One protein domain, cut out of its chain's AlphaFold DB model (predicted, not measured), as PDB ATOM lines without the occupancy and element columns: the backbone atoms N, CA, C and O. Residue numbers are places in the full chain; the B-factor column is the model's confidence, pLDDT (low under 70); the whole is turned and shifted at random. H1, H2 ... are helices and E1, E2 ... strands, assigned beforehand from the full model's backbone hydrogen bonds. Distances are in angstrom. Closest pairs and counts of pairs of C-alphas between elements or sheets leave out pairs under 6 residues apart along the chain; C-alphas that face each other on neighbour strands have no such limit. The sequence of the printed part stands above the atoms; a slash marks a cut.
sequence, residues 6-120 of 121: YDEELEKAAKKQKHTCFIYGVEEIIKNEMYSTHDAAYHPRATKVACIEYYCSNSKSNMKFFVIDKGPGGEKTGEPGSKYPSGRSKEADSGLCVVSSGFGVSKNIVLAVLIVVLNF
ATOM      1  N   TYR A   6      96.084-121.275 183.413       94.62
ATOM      2  CA  TYR A   6      94.872-121.527 182.651       94.62
ATOM      3  C   TYR A   6      93.694-121.805 183.600       94.62
ATOM      4  O   TYR A   6      93.846-122.563 184.561       94.62
ATOM      5  N   ASP A   7      92.538-121.190 183.342       96.50
ATOM      6  CA  ASP A   7      91.319-121.353 184.142       96.50
ATOM      7  C   ASP A   7      90.110-121.666 183.242       96.50
ATOM      8  O   ASP A   7      89.648-120.834 182.461       96.50
ATOM      9  N   GLU A   8      89.591-122.890 183.360       95.75
ATOM     10  CA  GLU A   8      88.468-123.380 182.550       95.75
ATOM     11  C   GLU A   8      87.138-122.693 182.902       95.75
ATOM     12  O   GLU A   8      86.283-122.487 182.038       95.75
ATOM     13  N   GLU A   9      86.947-122.303 184.164       95.19
ATOM     14  CA  GLU A   9      85.731-121.615 184.600       95.19
ATOM     15  C   GLU A   9      85.712-120.173 184.090       95.19
ATOM     16  O   GLU A   9      84.659-119.677 183.679       95.19
ATOM     17  N   LEU A  10      86.881-119.529 184.011       94.00
ATOM     18  CA  LEU A  10      87.051-118.240 183.346       94.00
ATOM     19  C   LEU A  10      86.689-118.337 181.859       94.00
ATOM     20  O   LEU A  10      85.958-117.485 181.355       94.00
ATOM     21  N   GLU A  11      87.125-119.393 181.167       94.50
ATOM     22  CA  GLU A  11      86.771-119.625 179.763       94.50
ATOM     23  C   GLU A  11      85.260-119.824 179.574       94.50
ATOM     24  O   GLU A  11      84.641-119.191 178.712       94.50
ATOM     25  N   LYS A  12      84.635-120.675 180.396       94.62
ATOM     26  CA  LYS A  12      83.183-120.921 180.361       94.62
ATOM     27  C   LYS A  12      82.386-119.658 180.653       94.62
ATOM     28  O   LYS A  12      81.368-119.418 180.001       94.62
ATOM     29  N   ALA A  13      82.814-118.871 181.637       93.38
ATOM     30  CA  ALA A  13      82.172-117.612 181.984       93.38
ATOM     31  C   ALA A  13      82.300-116.611 180.832       93.38
ATOM     32  O   ALA A  13      81.293-116.024 180.439       93.38
ATOM     33  N   ALA A  14      83.489-116.492 180.238       91.56
ATOM     34  CA  ALA A  14      83.731-115.623 179.096       91.56
ATOM     35  C   ALA A  14      82.842-115.994 177.909       91.56
ATOM     36  O   ALA A  14      82.147-115.132 177.386       91.56
ATOM     37  N   LYS A  15      82.747-117.273 177.529       91.69
ATOM     38  CA  LYS A  15      81.906-117.722 176.398       91.69
ATOM     39  C   LYS A  15      80.412-117.385 176.532       91.69
ATOM     40  O   LYS A  15      79.711-117.375 175.526       91.69
ATOM     41  N   LYS A  16      79.914-117.118 177.745       91.50
ATOM     42  CA  LYS A  16      78.517-116.708 177.997       91.50
ATOM     43  C   LYS A  16      78.286-115.203 177.844       91.50
ATOM     44  O   LYS A  16      77.135-114.777 177.785       91.50
ATOM     45  N   GLN A  17      79.351-114.405 177.818       89.00
ATOM     46  CA  GLN A  17      79.263-112.954 177.695       89.00
ATOM     47  C   GLN A  17      79.174-112.517 176.234       89.00
ATOM     48  O   GLN A  17      79.579-113.233 175.316       89.00
ATOM     49  N   LYS A  18      78.638-111.312 176.019       83.38
ATOM     50  CA  LYS A  18      78.735-110.646 174.719       83.38
ATOM     51  C   LYS A  18      80.124-110.031 174.591       83.38
ATOM     52  O   LYS A  18      80.505-109.229 175.436       83.38
ATOM     53  N   HIS A  19      80.828-110.382 173.522       83.50
ATOM     54  CA  HIS A  19      82.136-109.820 173.192       83.50
ATOM     55  C   HIS A  19      81.998-108.826 172.054       83.50
ATOM     56  O   HIS A  19      81.201-109.031 171.130       83.50
ATOM     57  N   THR A  20      82.776-107.753 172.111       78.69
ATOM     58  CA  THR A  20      82.911-106.863 170.967       78.69
ATOM     59  C   THR A  20      84.068-107.320 170.084       78.69
ATOM     60  O   THR A  20      84.938-108.094 170.484       78.69
ATOM     61  N   CYS A  21      84.051-106.877 168.830       78.56
ATOM     62  CA  CYS A  21      85.143-107.113 167.892       78.56
ATOM     63  C   CYS A  21      86.236-106.089 168.114       78.56
ATOM     64  O   CYS A  21      86.425-105.168 167.317       78.56
ATOM     65  N   PHE A  22      86.893-106.223 169.253       69.81
ATOM     66  CA  PHE A  22      87.962-105.345 169.653       69.81
ATOM     67  C   PHE A  22      89.282-105.817 169.041       69.81
ATOM     68  O   PHE A  22      89.518-107.011 168.923       69.81
ATOM     69  N   ILE A  23      90.117-104.883 168.583       61.44
ATOM     70  CA  ILE A  23      91.339-105.203 167.819       61.44
ATOM     71  C   ILE A  23      92.607-104.794 168.592       61.44
ATOM     72  O   ILE A  23      93.685-105.310 168.317       61.44
ATOM     73  N   TYR A  24      92.510-103.886 169.576       65.38
ATOM     74  CA  TYR A  24      93.693-103.280 170.203       65.38
ATOM     75  C   TYR A  24      93.496-102.879 171.661       65.38
ATOM     76  O   TYR A  24      92.852-101.873 171.923       65.38
ATOM     77  N   GLY A  25      94.159-103.563 172.599       72.38
ATOM     78  CA  GLY A  25      94.264-103.128 174.000       72.38
ATOM     79  C   GLY A  25      93.633-104.096 175.002       72.38
ATOM     80  O   GLY A  25      93.685-105.313 174.815       72.38
ATOM     81  N   VAL A  26      93.040-103.541 176.064       80.06
ATOM     82  CA  VAL A  26      92.283-104.284 177.080       80.06
ATOM     83  C   VAL A  26      90.843-103.784 177.102       80.06
ATOM     84  O   VAL A  26      90.619-102.583 177.244       80.06
ATOM     85  N   GLU A  27      89.879-104.690 176.999       84.69
ATOM     86  CA  GLU A  27      88.454-104.390 177.138       84.69
ATOM     87  C   GLU A  27      87.905-105.051 178.407       84.69
ATOM     88  O   GLU A  27      88.276-106.163 178.774       84.69
ATOM     89  N   GLU A  28      87.037-104.339 179.120       87.44
ATOM     90  CA  GLU A  28      86.361-104.852 180.306       87.44
ATOM     91  C   GLU A  28      85.100-105.620 179.885       87.44
ATOM     92  O   GLU A  28      84.145-105.022 179.395       87.44
ATOM     93  N   ILE A  29      85.095-106.944 180.082       87.69
ATOM     94  CA  ILE A  29      83.947-107.817 179.787       87.69
ATOM     95  C   ILE A  29      82.970-107.795 180.968       87.69
ATOM     96  O   ILE A  29      81.766-107.608 180.797       87.69
ATOM     97  N   ILE A  30      83.493-107.989 182.183       87.06
ATOM     98  CA  ILE A  30      82.743-107.894 183.438       87.06
ATOM     99  C   ILE A  30      83.516-106.977 184.371       87.06
ATOM    100  O   ILE A  30      84.694-107.210 184.655       87.06
ATOM    101  N   LYS A  31      82.827-105.947 184.865       83.62
ATOM    102  CA  LYS A  31      83.431-104.897 185.678       83.62
ATOM    103  C   LYS A  31      84.218-105.465 186.856       83.62
ATOM    104  O   LYS A  31      83.638-106.126 187.710       83.62
ATOM    105  N   ASN A  32      85.511-105.150 186.931       79.25
ATOM    106  CA  ASN A  32      86.444-105.611 187.975       79.25
ATOM    107  C   ASN A  32      86.674-107.132 188.070       79.25
ATOM    108  O   ASN A  32      87.354-107.578 189.000       79.25
ATOM    109  N   GLU A  33      86.168-107.924 187.125       85.75
ATOM    110  CA  GLU A  33      86.227-109.390 187.183       85.75
ATOM    111  C   GLU A  33      86.896-110.013 185.960       85.75
ATOM    112  O   GLU A  33      87.663-110.963 186.110       85.75
ATOM    113  N   MET A  34      86.617-109.499 184.761       90.50
ATOM    114  CA  MET A  34      86.992-110.164 183.518       90.50
ATOM    115  C   MET A  34      87.320-109.155 182.429       90.50
ATOM    116  O   MET A  34      86.526-108.258 182.146       90.50
ATOM    117  N   TYR A  35      88.468-109.343 181.790       90.31
ATOM    118  CA  TYR A  35      88.978-108.438 180.770       90.31
ATOM    119  C   TYR A  35      89.497-109.223 179.568       90.31
ATOM    120  O   TYR A  35      90.169-110.236 179.757       90.31
ATOM    121  N   SER A  36      89.211-108.775 178.349       89.06
ATOM    122  CA  SER A  36      89.788-109.309 177.112       89.06
ATOM    123  C   SER A  36      91.048-108.539 176.733       89.06
ATOM    124  O   SER A  36      91.126-107.324 176.901       89.06
ATOM    125  N   THR A  37      92.056-109.233 176.208       87.25
ATOM    126  CA  THR A  37      93.279-108.613 175.691       87.25
ATOM    127  C   THR A  37      93.968-109.490 174.644       87.25
ATOM    128  O   THR A  37      93.787-110.709 174.611       87.25
ATOM    129  N   HIS A  38      94.792-108.872 173.797       82.31
ATOM    130  CA  HIS A  38      95.713-109.581 172.906       82.31
ATOM    131  C   HIS A  38      97.026-109.982 173.597       82.31
ATOM    132  O   HIS A  38      97.643-110.965 173.197       82.31
ATOM    133  N   ASP A  39      97.407-109.285 174.672       82.69
ATOM    134  CA  ASP A  39      98.747-109.349 175.269       82.69
ATOM    135  C   ASP A  39      98.707-109.771 176.746       82.69
ATOM    136  O   ASP A  39      99.314-109.153 177.623       82.69
ATOM    137  N   ALA A  40      97.995-110.864 177.046       82.56
ATOM    138  CA  ALA A  40      97.825-111.344 178.422       82.56
ATOM    139  C   ALA A  40      99.158-111.636 179.130       82.56
ATOM    140  O   ALA A  40      99.275-111.390 180.330       82.56
ATOM    141  N   ALA A  41     100.171-112.099 178.387       78.31
ATOM    142  CA  ALA A  41     101.493-112.450 178.913       78.31
ATOM    143  C   ALA A  41     102.211-111.281 179.608       78.31
ATOM    144  O   ALA A  41     103.038-111.506 180.490       78.31
ATOM    145  N   TYR A  42     101.886-110.041 179.237       77.88
ATOM    146  CA  TYR A  42     102.506-108.850 179.808       77.88
ATOM    147  C   TYR A  42     101.687-108.223 180.936       77.88
ATOM    148  O   TYR A  42     102.101-107.203 181.480       77.88
ATOM    149  N   HIS A  43     100.553-108.815 181.321       79.56
ATOM    150  CA  HIS A  43      99.672-108.222 182.318       79.56
ATOM    151  C   HIS A  43     100.177-108.490 183.752       79.56
ATOM    152  O   HIS A  43     100.023-109.597 184.280       79.56
ATOM    153  N   PRO A  44     100.722-107.487 184.469       75.94
ATOM    154  CA  PRO A  44     101.505-107.718 185.686       75.94
ATOM    155  C   PRO A  44     100.692-108.176 186.890       75.94
ATOM    156  O   PRO A  44     101.266-108.684 187.857       75.94
ATOM    157  N   ARG A  45      99.369-107.994 186.842       80.62
ATOM    158  CA  ARG A  45      98.442-108.336 187.926       80.62
ATOM    159  C   ARG A  45      97.596-109.566 187.656       80.62
ATOM    160  O   ARG A  45      97.052-110.102 188.619       80.62
ATOM    161  N   ALA A  46      97.480-109.994 186.402       87.62
ATOM    162  CA  ALA A  46      96.654-111.149 186.075       87.62
ATOM    163  C   ALA A  46      97.259-112.393 186.730       87.62
ATOM    164  O   ALA A  46      98.469-112.465 186.933       87.62
ATOM    165  N   THR A  47      96.415-113.328 187.140       89.69
ATOM    166  CA  THR A  47      96.842-114.640 187.651       89.69
ATOM    167  C   THR A  47      96.173-115.794 186.944       89.69
ATOM    168  O   THR A  47      96.655-116.924 187.008       89.69
ATOM    169  N   LYS A  48      95.068-115.506 186.263       94.19
ATOM    170  CA  LYS A  48      94.317-116.470 185.484       94.19
ATOM    171  C   LYS A  48      94.243-115.992 184.050       94.19
ATOM    172  O   LYS A  48      94.124-114.791 183.799       94.19
ATOM    173  N   VAL A  49      94.303-116.940 183.132       94.62
ATOM    174  CA  VAL A  49      94.140-116.692 181.707       94.62
ATOM    175  C   VAL A  49      93.236-117.756 181.101       94.62
ATOM    176  O   VAL A  49      93.290-118.926 181.469       94.62
ATOM    177  N   ALA A  50      92.406-117.352 180.158       95.12
ATOM    178  CA  ALA A  50      91.650-118.233 179.285       95.12
ATOM    179  C   ALA A  50      91.818-117.766 177.839       95.12
ATOM    180  O   ALA A  50      92.214-116.626 177.590       95.12
ATOM    181  N   CYS A  51      91.521-118.640 176.883       92.31
ATOM    182  CA  CYS A  51      91.511-118.298 175.467       92.31
ATOM    183  C   CYS A  51      90.107-118.538 174.925       92.31
ATOM    184  O   CYS A  51      89.537-119.610 175.116       92.31
ATOM    185  N   ILE A  52      89.545-117.543 174.251       91.44
ATOM    186  CA  ILE A  52      88.260-117.680 173.573       91.44
ATOM    187  C   ILE A  52      88.420-117.390 172.089       91.44
ATOM    188  O   ILE A  52      89.236-116.565 171.679       91.44
ATOM    189  N   GLU A  53      87.608-118.068 171.289       90.62
ATOM    190  CA  GLU A  53      87.433-117.780 169.875       90.62
ATOM    191  C   GLU A  53      86.027-117.217 169.676       90.62
ATOM    192  O   GLU A  53      85.044-117.804 170.132       90.62
ATOM    193  N   TYR A  54      85.940-116.054 169.039       86.94
ATOM    194  CA  TYR A  54      84.694-115.337 168.821       86.94
ATOM    195  C   TYR A  54      84.578-114.908 167.362       86.94
ATOM    196  O   TYR A  54      85.530-114.391 166.779       86.94
ATOM    197  N   TYR A  55      83.405-115.118 166.762       87.88
ATOM    198  CA  TYR A  55      83.160-114.704 165.385       87.88
ATOM    199  C   TYR A  55      82.857-113.211 165.312       87.88
ATOM    200  O   TYR A  55      81.902-112.717 165.916       87.88
ATOM    201  N   CYS A  56      83.633-112.508 164.497       86.94
ATOM    202  CA  CYS A  56      83.489-111.089 164.276       86.94
ATOM    203  C   CYS A  56      82.786-110.772 162.965       86.94
ATOM    204  O   CYS A  56      83.355-110.875 161.881       86.94
ATOM    205  N   SER A  57      81.538-110.307 163.071       86.56
ATOM    206  CA  SER A  57      80.690-109.988 161.916       86.56
ATOM    207  C   SER A  57      81.274-108.900 161.014       86.56
ATOM    208  O   SER A  57      81.105-108.970 159.799       86.56
ATOM    209  N   ASN A  58      81.989-107.926 161.586       85.25
ATOM    210  CA  ASN A  58      82.575-106.814 160.831       85.25
ATOM    211  C   ASN A  58      83.734-107.271 159.931       85.25
ATOM    212  O   ASN A  58      83.867-106.790 158.811       85.25
ATOM    213  N   SER A  59      84.552-108.213 160.407       84.00
ATOM    214  CA  SER A  59      85.681-108.788 159.665       84.00
ATOM    215  C   SER A  59      85.333-110.094 158.945       84.00
ATOM    216  O   SER A  59      86.148-110.605 158.181       84.00
ATOM    217  N   LYS A  60      84.130-110.637 159.183       88.50
ATOM    218  CA  LYS A  60      83.674-111.958 158.728       88.50
ATOM    219  C   LYS A  60      84.670-113.076 159.056       88.50
ATOM    220  O   LYS A  60      84.901-113.972 158.247       88.50
ATOM    221  N   SER A  61      85.282-113.006 160.234       89.44
ATOM    222  CA  SER A  61      86.337-113.928 160.653       89.44
ATOM    223  C   SER A  61      86.227-114.276 162.130       89.44
ATOM    224  O   SER A  61      85.738-113.481 162.931       89.44
ATOM    225  N   ASN A  62      86.713-115.461 162.503       88.69
ATOM    226  CA  ASN A  62      86.940-115.782 163.905       88.69
ATOM    227  C   ASN A  62      88.185-115.051 164.403       88.69
ATOM    228  O   ASN A  62      89.241-115.093 163.768       88.69
ATOM    229  N   MET A  63      88.063-114.410 165.556       87.25
ATOM    230  CA  MET A  63      89.164-113.796 166.277       87.25
ATOM    231  C   MET A  63      89.406-114.556 167.576       87.25
ATOM    232  O   MET A  63      88.465-114.992 168.240       87.25
ATOM    233  N   LYS A  64      90.681-114.724 167.927       88.38
ATOM    234  CA  LYS A  64      91.098-115.320 169.197       88.38
ATOM    235  C   LYS A  64      91.569-114.228 170.141       88.38
ATOM    236  O   LYS A  64      92.382-113.390 169.750       88.38
ATOM    237  N   PHE A  65      91.080-114.277 171.370       87.94
ATOM    238  CA  PHE A  65      91.415-113.323 172.420       87.94
ATOM    239  C   PHE A  65      91.757-114.057 173.707       87.94
ATOM    240  O   PHE A  65      91.211-115.128 173.990       87.94
ATOM    241  N   PHE A  66      92.625-113.448 174.506       91.56
ATOM    242  CA  PHE A  66      92.859-113.895 175.867       91.56
ATOM    243  C   PHE A  66      91.911-113.183 176.816       91.56
ATOM    244  O   PHE A  66      91.603-112.007 176.639       91.56
ATOM    245  N   VAL A  67      91.479-113.898 177.844       92.69
ATOM    246  CA  VAL A  67      90.645-113.369 178.918       92.69
ATOM    247  C   VAL A  67      91.404-113.497 180.228       92.69
ATOM    248  O   VAL A  67      91.938-114.564 180.518       92.69
ATOM    249  N   ILE A  68      91.468-112.419 181.004       92.88
ATOM    250  CA  ILE A  68      92.226-112.328 182.257       92.88
ATOM    251  C   ILE A  68      91.346-111.836 183.415       92.88
ATOM    252  O   ILE A  68      90.359-111.130 183.216       92.88
ATOM    253  N   ASP A  69      91.722-112.200 184.642       90.75
ATOM    254  CA  ASP A  69      90.961-111.960 185.885       90.75
ATOM    255  C   ASP A  69      91.197-110.588 186.542       90.75
ATOM    256  O   ASP A  69      90.644-110.279 187.608       90.75
ATOM    257  N   LYS A  70      92.089-109.778 185.964       85.62
ATOM    258  CA  LYS A  70      92.457-108.445 186.455       85.62
ATOM    259  C   LYS A  70      92.644-107.503 185.280       85.62
ATOM    260  O   LYS A  70      93.306-107.872 184.321       85.62
ATOM    261  N   GLY A  71      92.113-106.292 185.405       76.06
ATOM    262  CA  GLY A  71      92.299-105.221 184.432       76.06
ATOM    263  C   GLY A  71      93.525-104.351 184.723       76.06
ATOM    264  O   GLY A  71      94.194-104.539 185.752       76.06
ATOM    265  N   PRO A  72      93.792-103.363 183.851       66.31
ATOM    266  CA  PRO A  72      94.894-102.427 184.011       66.31
ATOM    267  C   PRO A  72      94.638-101.533 185.229       66.31
ATOM    268  O   PRO A  72      93.617-100.853 185.323       66.31
ATOM    269  N   GLY A  73      95.555-101.519 186.196       60.50
ATOM    270  CA  GLY A  73      95.449-100.590 187.321       60.50
ATOM    271  C   GLY A  73      96.500-100.781 188.406       60.50
ATOM    272  O   GLY A  73      96.836-101.907 188.761       60.50
ATOM    273  N   GLY A  74      96.962 -99.672 188.990       55.03
ATOM    274  CA  GLY A  74      97.740 -99.644 190.238       55.03
ATOM    275  C   GLY A  74      99.146-100.248 190.166       55.03
ATOM    276  O   GLY A  74      99.673-100.688 191.190       55.03
ATOM    277  N   GLU A  75      99.736-100.316 188.977       56.34
ATOM    278  CA  GLU A  75     101.053-100.910 188.781       56.34
ATOM    279  C   GLU A  75     102.132-100.043 189.435       56.34
ATOM    280  O   GLU A  75     102.269 -98.855 189.147       56.34
ATOM    281  N   LYS A  76     102.911-100.645 190.336       54.38
ATOM    282  CA  LYS A  76     104.165-100.061 190.808       54.38
ATOM    283  C   LYS A  76     105.284-100.686 189.990       54.38
ATOM    284  O   LYS A  76     105.482-101.898 190.060       54.38
ATOM    285  N   THR A  77     105.999 -99.871 189.227       55.91
ATOM    286  CA  THR A  77     107.213-100.291 188.524       55.91
ATOM    287  C   THR A  77     108.306-100.662 189.536       55.91
ATOM    288  O   THR A  77     108.384-100.111 190.639       55.91
ATOM    289  N   GLY A  78     109.128-101.653 189.196       60.22
ATOM    290  CA  GLY A  78     110.213-102.155 190.039       60.22
ATOM    291  C   GLY A  78     110.913-103.343 189.386       60.22
ATOM    292  O   GLY A  78     110.394-103.912 188.427       60.22
ATOM    293  N   GLU A  79     112.088-103.715 189.894       59.41
ATOM    294  CA  GLU A  79     112.830-104.862 189.366       59.41
ATOM    295  C   GLU A  79     112.000-106.156 189.490       59.41
ATOM    296  O   GLU A  79     111.351-106.367 190.527       59.41
ATOM    297  N   PRO A  80     111.998-107.034 188.470       58.06
ATOM    298  CA  PRO A  80     111.329-108.328 188.539       58.06
ATOM    299  C   PRO A  80     111.736-109.099 189.800       58.06
ATOM    300  O   PRO A  80     112.914-109.285 190.083       58.06
ATOM    301  N   GLY A  81     110.751-109.508 190.599       55.91
ATOM    302  CA  GLY A  81     110.999-110.244 191.836       55.91
ATOM    303  C   GLY A  81     111.602-109.436 193.000       55.91
ATOM    304  O   GLY A  81     111.976-110.036 194.007       55.91
ATOM    305  N   SER A  82     111.676-108.102 192.912       59.72
ATOM    306  CA  SER A  82     112.116-107.235 194.025       59.72
ATOM    307  C   SER A  82     110.998-106.874 195.009       59.72
ATOM    308  O   SER A  82     111.256-106.562 196.170       59.72
ATOM    309  N   LYS A  83     109.737-106.909 194.557       61.78
ATOM    310  CA  LYS A  83     108.550-106.591 195.361       61.78
ATOM    311  C   LYS A  83     107.442-107.602 195.086       61.78
ATOM    312  O   LYS A  83     106.990-107.730 193.951       61.78
ATOM    313  N   TYR A  84     106.976-108.264 196.144       61.56
ATOM    314  CA  TYR A  84     105.853-109.201 196.110       61.56
ATOM    315  C   TYR A  84     104.669-108.601 196.880       61.56
ATOM    316  O   TYR A  84     104.869-108.061 197.972       61.56
ATOM    317  N   PRO A  85     103.435-108.664 196.350       59.38
ATOM    318  CA  PRO A  85     102.245-108.356 197.136       59.38
ATOM    319  C   PRO A  85     102.158-109.255 198.379       59.38
ATOM    320  O   PRO A  85     102.568-110.414 198.333       59.38
ATOM    321  N   SER A  86     101.593-108.742 199.478       57.56
ATOM    322  CA  SER A  86     101.396-109.525 200.709       57.56
ATOM    323  C   SER A  86     100.649-110.838 200.424       57.56
ATOM    324  O   SER A  86      99.673-110.847 199.672       57.56
ATOM    325  N   GLY A  87     101.129-111.953 200.990       58.34
ATOM    326  CA  GLY A  87     100.588-113.299 200.749       58.34
ATOM    327  C   GLY A  87     101.102-113.999 199.481       58.34
ATOM    328  O   GLY A  87     100.627-115.088 199.155       58.34
ATOM    329  N   ARG A  88     102.069-113.408 198.767       62.72
ATOM    330  CA  ARG A  88     102.725-114.016 197.600       62.72
ATOM    331  C   ARG A  88     104.213-114.228 197.839       62.72
ATOM    332  O   ARG A  88     104.840-113.478 198.585       62.72
ATOM    333  N   SER A  89     104.765-115.252 197.202       64.62
ATOM    334  CA  SER A  89     106.181-115.616 197.281       64.62
ATOM    335  C   SER A  89     106.812-115.684 195.891       64.62
ATOM    336  O   SER A  89     106.122-115.648 194.870       64.62
ATOM    337  N   LYS A  90     108.146-115.720 195.865       63.94
ATOM    338  CA  LYS A  90     108.933-115.935 194.655       63.94
ATOM    339  C   LYS A  90     108.823-117.398 194.235       63.94
ATOM    340  O   LYS A  90     109.115-118.278 195.041       63.94
ATOM    341  N   GLU A  91     108.471-117.649 192.982       65.81
ATOM    342  CA  GLU A  91     108.737-118.949 192.374       65.81
ATOM    343  C   GLU A  91     110.243-119.072 192.116       65.81
ATOM    344  O   GLU A  91     110.853-118.171 191.532       65.81
ATOM    345  N   ALA A  92     110.844-120.159 192.610       55.69
ATOM    346  CA  ALA A  92     112.294-120.307 192.738       55.69
ATOM    347  C   ALA A  92     113.060-120.047 191.425       55.69
ATOM    348  O   ALA A  92     114.120-119.420 191.473       55.69
ATOM    349  N   ASP A  93     112.471-120.409 190.280       59.56
ATOM    350  CA  ASP A  93     113.181-120.480 188.998       59.56
ATOM    351  C   ASP A  93     112.745-119.438 187.951       59.56
ATOM    352  O   ASP A  93     113.474-119.191 186.993       59.56
ATOM    353  N   SER A  94     111.589-118.784 188.116       62.72
ATOM    354  CA  SER A  94     110.996-117.926 187.071       62.72
ATOM    355  C   SER A  94     111.061-116.423 187.372       62.72
ATOM    356  O   SER A  94     110.835-115.594 186.490       62.72
ATOM    357  N   GLY A  95     111.337-116.035 188.625       62.12
ATOM    358  CA  GLY A  95     111.234-114.635 189.062       62.12
ATOM    359  C   GLY A  95     109.792-114.103 189.100       62.12
ATOM    360  O   GLY A  95     109.584-112.896 189.283       62.12
ATOM    361  N   LEU A  96     108.797-114.982 188.950       65.81
ATOM    362  CA  LEU A  96     107.378-114.650 189.006       65.81
ATOM    363  C   LEU A  96     106.841-114.718 190.442       65.81
ATOM    364  O   LEU A  96     107.351-115.427 191.312       65.81
ATOM    365  N   CYS A  97     105.795-113.933 190.695       65.81
ATOM    366  CA  CYS A  97     105.065-113.950 191.959       65.81
ATOM    367  C   CYS A  97     103.999-115.054 191.930       65.81
ATOM    368  O   CYS A  97     103.083-114.995 191.105       65.81
ATOM    369  N   VAL A  98     104.059-115.994 192.872       70.44
ATOM    370  CA  VAL A  98     103.065-117.066 193.040       70.44
ATOM    371  C   VAL A  98     102.251-116.879 194.315       70.44
ATOM    372  O   VAL A  98     102.709-116.293 195.299       70.44
ATOM    373  N   VAL A  99     101.006-117.357 194.299       63.22
ATOM    374  CA  VAL A  99     100.182-117.426 195.511       63.22
ATOM    375  C   VAL A  99     100.745-118.540 196.382       63.22
ATOM    376  O   VAL A  99     100.748-119.699 195.970       63.22
ATOM    377  N   SER A 100     101.230-118.199 197.576       56.91
ATOM    378  CA  SER A 100     101.709-119.201 198.523       56.91
ATOM    379  C   SER A 100     100.544-120.124 198.881       56.91
ATOM    380  O   SER A 100      99.571-119.687 199.493       56.91
ATOM    381  N   SER A 101     100.649-121.412 198.564       51.56
ATOM    382  CA  SER A 101      99.701-122.476 198.942       51.56
ATOM    383  C   SER A 101      99.656-122.754 200.461       51.56
ATOM    384  O   SER A 101      99.210-123.805 200.906       51.56
ATOM    385  N   GLY A 102     100.105-121.795 201.277       45.47
ATOM    386  CA  GLY A 102     100.362-121.913 202.707       45.47
ATOM    387  C   GLY A 102      99.279-121.359 203.633       45.47
ATOM    388  O   GLY A 102      99.539-121.257 204.824       45.47
ATOM    389  N   PHE A 103      98.068-121.047 203.157       41.38
ATOM    390  CA  PHE A 103      96.903-120.986 204.055       41.38
ATOM    391  C   PHE A 103      96.318-122.394 204.219       41.38
ATOM    392  O   PHE A 103      95.158-122.674 203.926       41.38
ATOM    393  N   GLY A 104      97.158-123.306 204.710       38.59
ATOM    394  CA  GLY A 104      96.658-124.450 205.445       38.59
ATOM    395  C   GLY A 104      95.984-123.888 206.685       38.59
ATOM    396  O   GLY A 104      96.660-123.553 207.656       38.59
ATOM    397  N   VAL A 105      94.659-123.741 206.642       39.56
ATOM    398  CA  VAL A 105      93.845-123.673 207.854       39.56
ATOM    399  C   VAL A 105      94.330-124.833 208.708       39.56
ATOM    400  O   VAL A 105      94.187-125.996 208.323       39.56
ATOM    401  N   SER A 106      95.020-124.523 209.805       39.19
ATOM    402  CA  SER A 106      95.511-125.559 210.693       39.19
ATOM    403  C   SER A 106      94.292-126.386 211.099       39.19
ATOM    404  O   SER A 106      93.276-125.847 211.546       39.19
ATOM    405  N   LYS A 107      94.361-127.710 210.908       43.16
ATOM    406  CA  LYS A 107      93.294-128.648 211.308       43.16
ATOM    407  C   LYS A 107      92.877-128.476 212.784       43.16
ATOM    408  O   LYS A 107      91.808-128.930 213.172       43.16
ATOM    409  N   ASN A 108      93.677-127.761 213.577       46.09
ATOM    410  CA  ASN A 108      93.420-127.436 214.975       46.09
ATOM    411  C   ASN A 108      92.343-126.354 215.189       46.09
ATOM    412  O   ASN A 108      91.675-126.394 216.218       46.09
ATOM    413  N   ILE A 109      92.116-125.419 214.254       51.94
ATOM    414  CA  ILE A 109      91.068-124.387 214.427       51.94
ATOM    415  C   ILE A 109      89.673-124.972 214.170       51.94
ATOM    416  O   ILE A 109      88.721-124.633 214.871       51.94
ATOM    417  N   VAL A 110      89.554-125.913 213.227       49.69
ATOM    418  CA  VAL A 110      88.277-126.589 212.935       49.69
ATOM    419  C   VAL A 110      87.809-127.427 214.131       49.69
ATOM    420  O   VAL A 110      86.615-127.460 214.422       49.69
ATOM    421  N   LEU A 111      88.734-128.036 214.883       47.12
ATOM    422  CA  LEU A 111      88.386-128.799 216.085       47.12
ATOM    423  C   LEU A 111      87.900-127.897 217.234       47.12
ATOM    424  O   LEU A 111      86.965-128.261 217.945       47.12
ATOM    425  N   ALA A 112      88.490-126.707 217.394       50.78
ATOM    426  CA  ALA A 112      88.119-125.778 218.463       50.78
ATOM    427  C   ALA A 112      86.695-125.223 218.290       50.78
ATOM    428  O   ALA A 112      85.959-125.103 219.269       50.78
ATOM    429  N   VAL A 113      86.273-124.942 217.053       52.34
ATOM    430  CA  VAL A 113      84.907-124.466 216.776       52.34
ATOM    431  C   VAL A 113      83.873-125.581 216.989       52.34
ATOM    432  O   VAL A 113      82.791-125.308 217.503       52.34
ATOM    433  N   LEU A 114      84.206-126.843 216.688       47.47
ATOM    434  CA  LEU A 114      83.278-127.964 216.882       47.47
ATOM    435  C   LEU A 114      82.986-128.247 218.370       47.47
ATOM    436  O   LEU A 114      81.851-128.556 218.727       47.47
ATOM    437  N   ILE A 115      83.988-128.107 219.249       54.25
ATOM    438  CA  ILE A 115      83.834-128.362 220.695       54.25
ATOM    439  C   ILE A 115      82.989-127.275 221.376       54.25
ATOM    440  O   ILE A 115      82.234-127.577 222.301       54.25
ATOM    441  N   VAL A 116      83.070-126.019 220.927       55.31
ATOM    442  CA  VAL A 116      82.266-124.931 221.510       55.31
ATOM    443  C   VAL A 116      80.782-125.096 221.176       55.31
ATOM    444  O   VAL A 116      79.942-124.865 222.039       55.31
ATOM    445  N   VAL A 117      80.445-125.559 219.969       55.69
ATOM    446  CA  VAL A 117      79.041-125.756 219.566       55.69
ATOM    447  C   VAL A 117      78.399-126.948 220.288       55.69
ATOM    448  O   VAL A 117      77.222-126.887 220.624       55.69
ATOM    449  N   LEU A 118      79.165-127.998 220.602       50.25
ATOM    450  CA  LEU A 118      78.659-129.181 221.316       50.25
ATOM    451  C   LEU A 118      78.470-128.984 222.830       50.25
ATOM    452  O   LEU A 118      77.786-129.790 223.443       50.25
ATOM    453  N   ASN A 119      79.048-127.942 223.439       50.72
ATOM    454  CA  ASN A 119      78.833-127.626 224.862       50.72
ATOM    455  C   ASN A 119      77.705-126.604 225.101       50.72
ATOM    456  O   ASN A 119      77.453-126.230 226.244       50.72
ATOM    457  N   PHE A 120      77.055-126.126 224.035       52.28
ATOM    458  CA  PHE A 120      75.960-125.148 224.089       52.28
ATOM    459  C   PHE A 120      74.629-125.686 223.523       52.28
ATOM    460  O   PHE A 120      73.699-124.907 223.310       52.28
TER     461      PHE A 120
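Overview. This is residues 6 to 120 of the 121 residues of an uncharacterized protein of Caenorhabditis nigoni (UniProt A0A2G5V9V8). A strongly twisted, curled sheet of four strands, E1, E2, E4 and E3, with the short helix H1 over one face, makes a head at one end of an elongated model. From the head a long link leads to a small separate hairpin, E5 and E6, and beyond it residues 104 to 120, with helix H2, stand free as an arm at the far end. The printed part has 115 residues, with two named helices and six named strands in the order H1, E1, E2, E3, E4, E5, E6, H2; both sheets are antiparallel, the larger one in the order E1, E2, E4, E3. The class is mixed, helices and strands, with under half of the residues, 52, in named elements. The whole is only just loose, close to extended, with a radius of gyration of the C-alphas of 19.8 A and spans of 67 by 40 by 24 A.

Arrangement. H1, residues 8 to 15, is on the sheet formed by E1, residues 26 to 30, E2, residues 34 to 37, E3, residues 48 to 56, and E4, residues 61 to 68. Its height over the sheet is 7.7 A. It is over E4, but only just, with 3 of its 8 C-alphas falling there, and on the local plane it runs slantwise to the strands, at 48 degrees to E4. The closest C-alphas of H1 and E3 are those of Glu 11 and Ala 50, 5.1 A apart. E1 and E2 form a hairpin at 155 degrees, with N 27 and O 36 within hydrogen-bond range at 2.9 A. E2 and E4 are antiparallel at 127 degrees, and N 37 and O 66 are 2.8 A apart. E3 and E4 form a second hairpin at 159 degrees; N 52 and O 65 are 2.9 A apart, and N 63 and O 54 are 2.8 A apart. E1 and E3 are the edge strands and are apart. E5, residues 88 to 90, and E6, residues 97 to 99, form a third hairpin at 133 degrees, with N 89 and O 98 at 3.0 A; both are apart from E1, E2, E3 and E4. H2, residues 107 to 118, is not on the four-stranded sheet and is apart from H1 and from E5. In H1 every O i to N i+4 pair is within hydrogen-bond range, in H2 7 of 8.

Along the chain. H1 begins at C-alpha 8, at (88.468, -123.380, 182.550), and measures 10.6 A from first to last C-alpha. E1 measures 12.0 A and E2 10.2 A. E3, the longest strand by residues, measures 24.4 A and ends at C-alpha 56, at (83.489, -111.089, 164.276). E4 measures 22.4 A. E5 and E6 have three residues each and measure 7.1 A and 7.0 A. H2 measures 17.7 A and ends at C-alpha 118, at (78.659, -129.181, 221.316).

Size, cuts and confidence. The two C-alphas farthest apart are those of Ser 59 and Asn 119, at 68.2 A. Without the stretch that stands free, the body of 98 residues spans 45 by 27 by 25 A. The printed part has no cut. The link from E4 to E5, residues 69 to 87, is long, while those from E1 to E2 and from E3 to E4 are tight. The mean pLDDT of the printed part is 73.2; residues 22 to 24, 72 to 97 and 99 to 120 are under 70, and the mean for H2 is 50.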